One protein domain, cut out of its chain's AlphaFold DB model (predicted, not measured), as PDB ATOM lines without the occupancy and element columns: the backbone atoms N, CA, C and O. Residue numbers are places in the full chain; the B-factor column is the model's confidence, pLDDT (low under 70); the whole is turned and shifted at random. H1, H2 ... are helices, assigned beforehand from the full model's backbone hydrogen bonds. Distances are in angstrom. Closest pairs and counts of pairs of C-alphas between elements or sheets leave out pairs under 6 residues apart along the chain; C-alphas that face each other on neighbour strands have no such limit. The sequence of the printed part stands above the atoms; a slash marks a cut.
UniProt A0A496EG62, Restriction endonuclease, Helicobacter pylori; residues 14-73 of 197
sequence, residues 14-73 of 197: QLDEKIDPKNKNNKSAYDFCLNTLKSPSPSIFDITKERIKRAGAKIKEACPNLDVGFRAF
ATOM      1  N   GLN A  14      15.259 -10.657 -10.105       97.12
ATOM      2  CA  GLN A  14      15.437  -9.460  -9.293       97.12
ATOM      3  C   GLN A  14      16.861  -8.955  -9.491       97.12
ATOM      4  O   GLN A  14      17.811  -9.695  -9.253       97.12
ATOM      5  N   LEU A  15      16.996  -7.697  -9.909       96.31
ATOM      6  CA  LEU A  15      18.294  -7.038  -9.986       96.31
ATOM      7  C   LEU A  15      18.887  -6.899  -8.578       96.31
ATOM      8  O   LEU A  15      18.162  -6.551  -7.637       96.31
ATOM      9  N   ASP A  16      20.196  -7.112  -8.450       94.56
ATOM     10  CA  ASP A  16      20.948  -6.929  -7.204       94.56
ATOM     11  C   ASP A  16      21.214  -5.439  -6.900       94.56
ATOM     12  O   ASP A  16      22.342  -4.990  -6.702       94.56
ATOM     13  N   GLU A  17      20.150  -4.633  -6.904       95.38
ATOM     14  CA  GLU A  17      20.219  -3.198  -6.632       95.38
ATOM     15  C   GLU A  17      20.651  -2.962  -5.180       95.38
ATOM     16  O   GLU A  17      19.953  -3.348  -4.234       95.38
ATOM     17  N   LYS A  18      21.819  -2.336  -5.003       96.25
ATOM     18  CA  LYS A  18      22.387  -2.053  -3.683       96.25
ATOM     19  C   LYS A  18      21.557  -1.013  -2.945       96.25
ATOM     20  O   LYS A  18      21.201   0.031  -3.489       96.25
ATOM     21  N   ILE A  19      21.292  -1.279  -1.670       94.75
ATOM     22  CA  ILE A  19      20.562  -0.351  -0.813       94.75
ATOM     23  C   ILE A  19      21.542   0.715  -0.309       94.75
ATOM     24  O   ILE A  19      22.496   0.399   0.396       94.75
ATOM     25  N   ASP A  20      21.294   1.985  -0.637       91.69
ATOM     26  CA  ASP A  20      22.114   3.098  -0.146       91.69
ATOM     27  C   ASP A  20      21.891   3.336   1.366       91.69
ATOM     28  O   ASP A  20      20.781   3.717   1.762       91.69
ATOM     29  N   PRO A  21      22.925   3.192   2.223       89.00
ATOM     30  CA  PRO A  21      22.808   3.442   3.661       89.00
ATOM     31  C   PRO A  21      22.535   4.912   4.015       89.00
ATOM     32  O   PRO A  21      22.083   5.207   5.124       89.00
ATOM     33  N   LYS A  22      22.821   5.859   3.111       88.50
ATOM     34  CA  LYS A  22      22.616   7.298   3.346       88.50
ATOM     35  C   LYS A  22      21.172   7.729   3.099       88.50
ATOM     36  O   LYS A  22      20.743   8.761   3.625       88.50
ATOM     37  N   ASN A  23      20.403   6.944   2.345       88.62
ATOM     38  CA  ASN A  23      19.000   7.228   2.096       88.62
ATOM     39  C   ASN A  23      18.151   6.856   3.323       88.62
ATOM     40  O   ASN A  23      17.910   5.683   3.616       88.62
ATOM     41  N   LYS A  24      17.640   7.876   4.025       83.00
ATOM     42  CA  LYS A  24      16.841   7.700   5.249       83.00
ATOM     43  C   LYS A  24      15.602   6.820   5.049       83.00
ATOM     44  O   LYS A  24      15.223   6.129   5.990       83.00
ATOM     45  N   ASN A  25      15.014   6.802   3.851       84.44
ATOM     46  CA  ASN A  25      13.823   5.995   3.563       84.44
ATOM     47  C   ASN A  25      14.128   4.487   3.546       84.44
ATOM     48  O   ASN A  25      13.249   3.686   3.849       84.44
ATOM     49  N   ASN A  26      15.377   4.104   3.263       87.25
ATOM     50  CA  ASN A  26      15.783   2.707   3.106       87.25
ATOM     51  C   ASN A  26      16.620   2.181   4.278       87.25
ATOM     52  O   ASN A  26      16.956   0.997   4.308       87.25
ATOM     53  N   LYS A  27      16.914   3.029   5.274       90.44
ATOM     54  CA  LYS A  27      17.748   2.673   6.428       90.44
ATOM     55  C   LYS A  27      17.254   1.414   7.143       90.44
ATOM     56  O   LYS A  27      18.050   0.539   7.455       90.44
ATOM     57  N   SER A  28      15.940   1.280   7.340       93.00
ATOM     58  CA  SER A  28      15.376   0.092   7.996       93.00
ATOM     59  C   SER A  28      15.631  -1.197   7.210       93.00
ATOM     60  O   SER A  28      15.875  -2.233   7.823       93.00
ATOM     61  N   ALA A  29      15.549  -1.155   5.877       93.81
ATOM     62  CA  ALA A  29      15.817  -2.318   5.033       93.81
ATOM     63  C   ALA A  29      17.316  -2.643   5.016       93.81
ATOM     64  O   ALA A  29      17.690  -3.803   5.172       93.81
ATOM     65  N   TYR A  30      18.167  -1.616   4.922       96.00
ATOM     66  CA  TYR A  30      19.620  -1.757   5.005       96.00
ATOM     67  C   TYR A  30      20.056  -2.410   6.324       96.00
ATOM     68  O   TYR A  30      20.737  -3.436   6.317       96.00
ATOM     69  N   ASP A  31      19.603  -1.863   7.458       95.38
ATOM     70  CA  ASP A  31      19.920  -2.366   8.797       95.38
ATOM     71  C   ASP A  31      19.404  -3.799   8.987       95.38
ATOM     72  O   ASP A  31      20.060  -4.615   9.636       95.38
ATOM     73  N   PHE A  32      18.250  -4.138   8.409       96.69
ATOM     74  CA  PHE A  32      17.723  -5.499   8.432       96.69
ATOM     75  C   PHE A  32      18.620  -6.475   7.654       96.69
ATOM     76  O   PHE A  32      19.010  -7.506   8.208       96.69
ATOM     77  N   CYS A  33      19.001  -6.146   6.416       97.19
ATOM     78  CA  CYS A  33      19.903  -6.977   5.614       97.19
ATOM     79  C   CYS A  33      21.263  -7.164   6.296       97.19
ATOM     80  O   CYS A  33      21.739  -8.290   6.431       97.19
ATOM     81  N   LEU A  34      21.859  -6.078   6.791       96.06
ATOM     82  CA  LEU A  34      23.172  -6.114   7.427       96.06
ATOM     83  C   LEU A  34      23.140  -6.869   8.764       96.06
ATOM     84  O   LEU A  34      23.923  -7.789   8.997       96.06
ATOM     85  N   ASN A  35      22.223  -6.502   9.661       96.88
ATOM     86  CA  ASN A  35      22.258  -6.989  11.039       96.88
ATOM     87  C   ASN A  35      21.545  -8.329  11.215       96.88
ATOM     88  O   ASN A  35      21.993  -9.140  12.027       96.88
ATOM     89  N   THR A  36      20.455  -8.563  10.478       96.81
ATOM     90  CA  THR A  36      19.632  -9.778  10.613       96.81
ATOM     91  C   THR A  36      20.029 -10.832   9.592       96.81
ATOM     92  O   THR A  36      20.291 -11.967   9.976       96.81
ATOM     93  N   LEU A  37      20.102 -10.463   8.307       96.50
ATOM     94  CA  LEU A  37      20.452 -11.412   7.242       96.50
ATOM     95  C   LEU A  37      21.961 -11.645   7.123       96.50
ATOM     96  O   LEU A  37      22.368 -12.580   6.439       96.50
ATOM     97  N   LYS A  38      22.780 -10.825   7.800       97.19
ATOM     98  CA  LYS A  38      24.248 -10.855   7.721       97.19
ATOM     99  C   LYS A  38      24.755 -10.703   6.283       97.19
ATOM    100  O   LYS A  38      25.792 -11.259   5.933       97.19
ATOM    101  N   SER A  39      24.024  -9.946   5.461       95.00
ATOM    102  CA  SER A  39      24.433  -9.654   4.089       95.00
ATOM    103  C   SER A  39      25.653  -8.725   4.103       95.00
ATOM    104  O   SER A  39      25.578  -7.649   4.705       95.00
ATOM    105  N   PRO A  40      26.773  -9.106   3.457       93.62
ATOM    106  CA  PRO A  40      27.956  -8.253   3.365       93.62
ATOM    107  C   PRO A  40      27.736  -7.052   2.432       93.62
ATOM    108  O   PRO A  40      28.449  -6.058   2.538       93.62
ATOM    109  N   SER A  41      26.754  -7.127   1.527       94.75
ATOM    110  CA  SER A  41      26.439  -6.073   0.563       94.75
ATOM    111  C   SER A  41      24.919  -5.951   0.383       94.75
ATOM    112  O   SER A  41      24.386  -6.473  -0.599       94.75
ATOM    113  N   PRO A  42      24.222  -5.281   1.327       96.25
ATOM    114  CA  PRO A  42      22.766  -5.180   1.355       96.25
ATOM    115  C   PRO A  42      22.131  -4.769   0.024       96.25
ATOM    116  O   PRO A  42      22.442  -3.706  -0.521       96.25
ATOM    117  N   SER A  43      21.183  -5.570  -0.456       96.94
ATOM    118  CA  SER A  43      20.482  -5.312  -1.714       96.94
ATOM    119  C   SER A  43      18.982  -5.612  -1.662       96.94
ATOM    120  O   SER A  43      18.461  -6.230  -0.726       96.94
ATOM    121  N   ILE A  44      18.259  -5.180  -2.699       96.50
ATOM    122  CA  ILE A  44      16.844  -5.531  -2.892       96.50
ATOM    123  C   ILE A  44      16.663  -7.047  -3.095       96.50
ATOM    124  O   ILE A  44      15.625  -7.613  -2.726       96.50
ATOM    125  N   PHE A  45      17.672  -7.740  -3.629       97.38
ATOM    126  CA  PHE A  45      17.651  -9.194  -3.755       97.38
ATOM    127  C   PHE A  45      17.583  -9.884  -2.384       97.38
ATOM    128  O   PHE A  45      16.767 -10.794  -2.210       97.38
ATOM    129  N   ASP A  46      18.337  -9.408  -1.387       97.12
ATOM    130  CA  ASP A  46      18.354  -9.985  -0.034       97.12
ATOM    131  C   ASP A  46      16.955 -10.031   0.597       97.12
ATOM    132  O   ASP A  46      16.480 -11.082   1.042       97.12
ATOM    133  N   ILE A  47      16.251  -8.893   0.585       96.56
ATOM    134  CA  ILE A  47      14.889  -8.803   1.128       96.56
ATOM    135  C   ILE A  47      13.884  -9.599   0.291       96.56
ATOM    136  O   ILE A  47      12.931 -10.153   0.840       96.56
ATOM    137  N   THR A  48      14.096  -9.707  -1.023       97.88
ATOM    138  CA  THR A  48      13.239 -10.496  -1.918       97.88
ATOM    139  C   THR A  48      13.357 -11.986  -1.614       97.88
ATOM    140  O   THR A  48      12.339 -12.658  -1.413       97.88
ATOM    141  N   LYS A  49      14.589 -12.491  -1.502       97.38
ATOM    142  CA  LYS A  49      14.897 -13.874  -1.124       97.38
ATOM    143  C   LYS A  49      14.312 -14.211   0.245       97.38
ATOM    144  O   LYS A  49      13.643 -15.236   0.397       97.38
ATOM    145  N   GLU A  50      14.493 -13.327   1.225       97.75
ATOM    146  CA  GLU A  50      13.961 -13.529   2.573       97.75
ATOM    147  C   GLU A  50      12.424 -13.515   2.599       97.75
ATOM    148  O   GLU A  50      11.805 -14.341   3.275       97.75
ATOM    149  N   ARG A  51      11.780 -12.636   1.820       97.75
ATOM    150  CA  ARG A  51      10.316 -12.603   1.692       97.75
ATOM    151  C   ARG A  51       9.772 -13.931   1.164       97.75
ATOM    152  O   ARG A  51       8.796 -14.438   1.718       97.75
ATOM    153  N   ILE A  52      10.389 -14.495   0.121       97.44
ATOM    154  CA  ILE A  52       9.989 -15.793  -0.450       97.44
ATOM    155  C   ILE A  52      10.175 -16.902   0.591       97.44
ATOM    156  O   ILE A  52       9.249 -17.676   0.824       97.44
ATOM    157  N   LYS A  53      11.322 -16.926   1.281       96.94
ATOM    158  CA  LYS A  53      11.623 -17.914   2.326       96.94
ATOM    159  C   LYS A  53      10.595 -17.892   3.464       96.94
ATOM    160  O   LYS A  53      10.050 -18.936   3.819       96.94
ATOM    161  N   ARG A  54      10.279 -16.709   4.004       97.25
ATOM    162  CA  ARG A  54       9.279 -16.552   5.078       97.25
ATOM    163  C   ARG A  54       7.865 -16.896   4.619       97.25
ATOM    164  O   ARG A  54       7.123 -17.531   5.365       97.25
ATOM    165  N   ALA A  55       7.490 -16.497   3.402       96.44
ATOM    166  CA  ALA A  55       6.191 -16.843   2.832       96.44
ATOM    167  C   ALA A  55       6.047 -18.363   2.658       96.44
ATOM    168  O   ALA A  55       5.025 -18.922   3.050       96.44
ATOM    169  N   GLY A  56       7.083 -19.027   2.137       94.88
ATOM    170  CA  GLY A  56       7.132 -20.480   1.995       94.88
ATOM    171  C   GLY A  56       6.980 -21.203   3.332       94.88
ATOM    172  O   GLY A  56       6.121 -22.073   3.448       94.88
ATOM    173  N   ALA A  57       7.726 -20.788   4.364       95.75
ATOM    174  CA  ALA A  57       7.627 -21.366   5.708       95.75
ATOM    175  C   ALA A  57       6.199 -21.276   6.276       95.75
ATOM    176  O   ALA A  57       5.629 -22.285   6.685       95.75
ATOM    177  N   LYS A  58       5.575 -20.093   6.195       96.06
ATOM    178  CA  LYS A  58       4.203 -19.875   6.677       96.06
ATOM    179  C   LYS A  58       3.161 -20.685   5.897       96.06
ATOM    180  O   LYS A  58       2.179 -21.151   6.463       96.06
ATOM    181  N   ILE A  59       3.352 -20.854   4.587       92.69
ATOM    182  CA  ILE A  59       2.463 -21.686   3.763       92.69
ATOM    183  C   ILE A  59       2.642 -23.169   4.103       92.69
ATOM    184  O   ILE A  59       1.653 -23.896   4.150       92.69
ATOM    185  N   LYS A  60       3.873 -23.617   4.372       91.94
ATOM    186  CA  LYS A  60       4.183 -25.012   4.707       91.94
ATOM    187  C   LYS A  60       3.496 -25.470   5.995       91.94
ATOM    188  O   LYS A  60       3.045 -26.608   6.048       91.94
ATOM    189  N   GLU A  61       3.347 -24.579   6.978       94.31
ATOM    190  CA  GLU A  61       2.573 -24.834   8.206       94.31
ATOM    191  C   GLU A  61       1.107 -25.190   7.904       94.31
ATOM    192  O   GLU A  61       0.556 -26.113   8.496       94.31
ATOM    193  N   ALA A  62       0.478 -24.489   6.954       91.56
ATOM    194  CA  ALA A  62      -0.916 -24.719   6.568       91.56
ATOM    195  C   ALA A  62      -1.087 -25.812   5.494       91.56
ATOM    196  O   ALA A  62      -2.163 -26.393   5.356       91.56
ATOM    197  N   CYS A  63      -0.051 -26.068   4.694       90.31
ATOM    198  CA  CYS A  63      -0.061 -26.987   3.556       90.31
ATOM    199  C   CYS A  63       1.255 -27.792   3.495       90.31
ATOM    200  O   CYS A  63       2.103 -27.513   2.640       90.31
ATOM    201  N   PRO A  64       1.437 -28.820   4.350       89.06
ATOM    202  CA  PRO A  64       2.717 -29.524   4.497       89.06
ATOM    203  C   PRO A  64       3.229 -30.207   3.225       89.06
ATOM    204  O   PRO A  64       4.437 -30.330   3.033       89.06
ATOM    205  N   ASN A  65       2.333 -30.608   2.323       89.19
ATOM    206  CA  ASN A  65       2.696 -31.328   1.098       89.19
ATOM    207  C   ASN A  65       3.003 -30.405  -0.091       89.19
ATOM    208  O   ASN A  65       3.461 -30.886  -1.120       89.19
ATOM    209  N   LEU A  66       2.770 -29.091   0.024       88.88
ATOM    210  CA  LEU A  66       3.052 -28.158  -1.067       88.88
ATOM    211  C   LEU A  66       4.562 -27.926  -1.197       88.88
ATOM    212  O   LEU A  66       5.245 -27.705  -0.188       88.88
ATOM    213  N   ASP A  67       5.082 -27.937  -2.423       91.00
ATOM    214  CA  ASP A  67       6.445 -27.484  -2.681       91.00
ATOM    215  C   ASP A  67       6.539 -25.962  -2.493       91.00
ATOM    216  O   ASP A  67       5.816 -25.179  -3.108       91.00
ATOM    217  N   VAL A  68       7.419 -25.560  -1.582       92.75
ATOM    218  CA  VAL A  68       7.715 -24.162  -1.246       92.75
ATOM    219  C   VAL A  68       9.205 -23.855  -1.417       92.75
ATOM    220  O   VAL A  68       9.661 -22.776  -1.033       92.75
ATOM    221  N   GLY A  69       9.971 -24.823  -1.929       92.56
ATOM    222  CA  GLY A  69      11.385 -24.672  -2.208       92.56
ATOM    223  C   GLY A  69      11.620 -23.756  -3.404       92.56
ATOM    224  O   GLY A  69      10.761 -23.558  -4.261       92.56
ATOM    225  N   PHE A  70      12.813 -23.180  -3.459       95.12
ATOM    226  CA  PHE A  70      13.289 -22.453  -4.626       95.12
ATOM    227  C   PHE A  70      14.811 -22.556  -4.700       95.12
ATOM    228  O   PHE A  70      15.484 -22.763  -3.688       95.12
ATOM    229  N   ARG A  71      15.350 -22.398  -5.908       94.44
ATOM    230  CA  ARG A  71      16.786 -22.246  -6.154       94.44
ATOM    231  C   ARG A  71      17.061 -20.784  -6.485       94.44
ATOM    232  O   ARG A  71      16.244 -20.139  -7.138       94.44
ATOM    233  N   ALA A  72      18.180 -20.266  -5.996       94.69
ATOM    234  CA  ALA A  72      18.659 -18.936  -6.333       94.69
ATOM    235  C   ALA A  72      19.873 -19.086  -7.245       94.69
ATOM    236  O   ALA A  72      20.769 -19.868  -6.934       94.69
ATOM    237  N   PHE A  73      19.871 -18.342  -8.342       94.69
ATOM    238  CA  PHE A  73      20.969 -18.274  -9.293       94.69
ATOM    239  C   PHE A  73      21.391 -16.817  -9.424       94.69
ATOM    240  O   PHE A  73      20.567 -15.915  -9.256       94.69
TER     241      PHE A  73
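This is residues 14 to 73 of the 197 residues of the protein "Restriction endonuclease" of Helicobacter pylori (UniProt A0A496EG62). One long helix, H2, makes much of the length, and a short helix, H1, stands crosswise near its first end. Before H1, residues 14 to 26 loop out past Lys 22; after H2, residues 63 to 73 fold back from the far end. The printed part has 60 residues with two named helices, H1 then H2, and no named strand; it is all helix by class, though 28 of 60 residues are in named elements. It is loose, with a radius of gyration of the C-alphas of 13.6 A, and only just elongated, spanning 43 by 22 by 18 A.

H1, residues 27 to 35, and H2, residues 44 to 62, only just touch, with 3 pairs of C-alphas within 8 A. H2 touches H1 with residues 46 to 47 alone; the closest C-alphas are those of Cys 33 and Asp 46, 6.6 A apart. Their lines are about perpendicular, at 75 degrees. Every O i to N i+4 pair is within hydrogen-bond range in H1, and 14 of 15 in H2.

H1 begins at C-alpha 27 (17.748, 2.673, 6.428) and is 11.6 A long from first to last C-alpha. H2 runs 27.8 A, from C-alpha 44 (16.844, -5.531, -2.892) to C-alpha 62 (-0.916, -24.719, 6.568).

The two C-alphas farthest apart, those of Lys 22 and Asn 65, are 43.5 A apart. The printed part has no cut, the link from H1 to H2 is short, and no printed residue is under 70 in pLDDT.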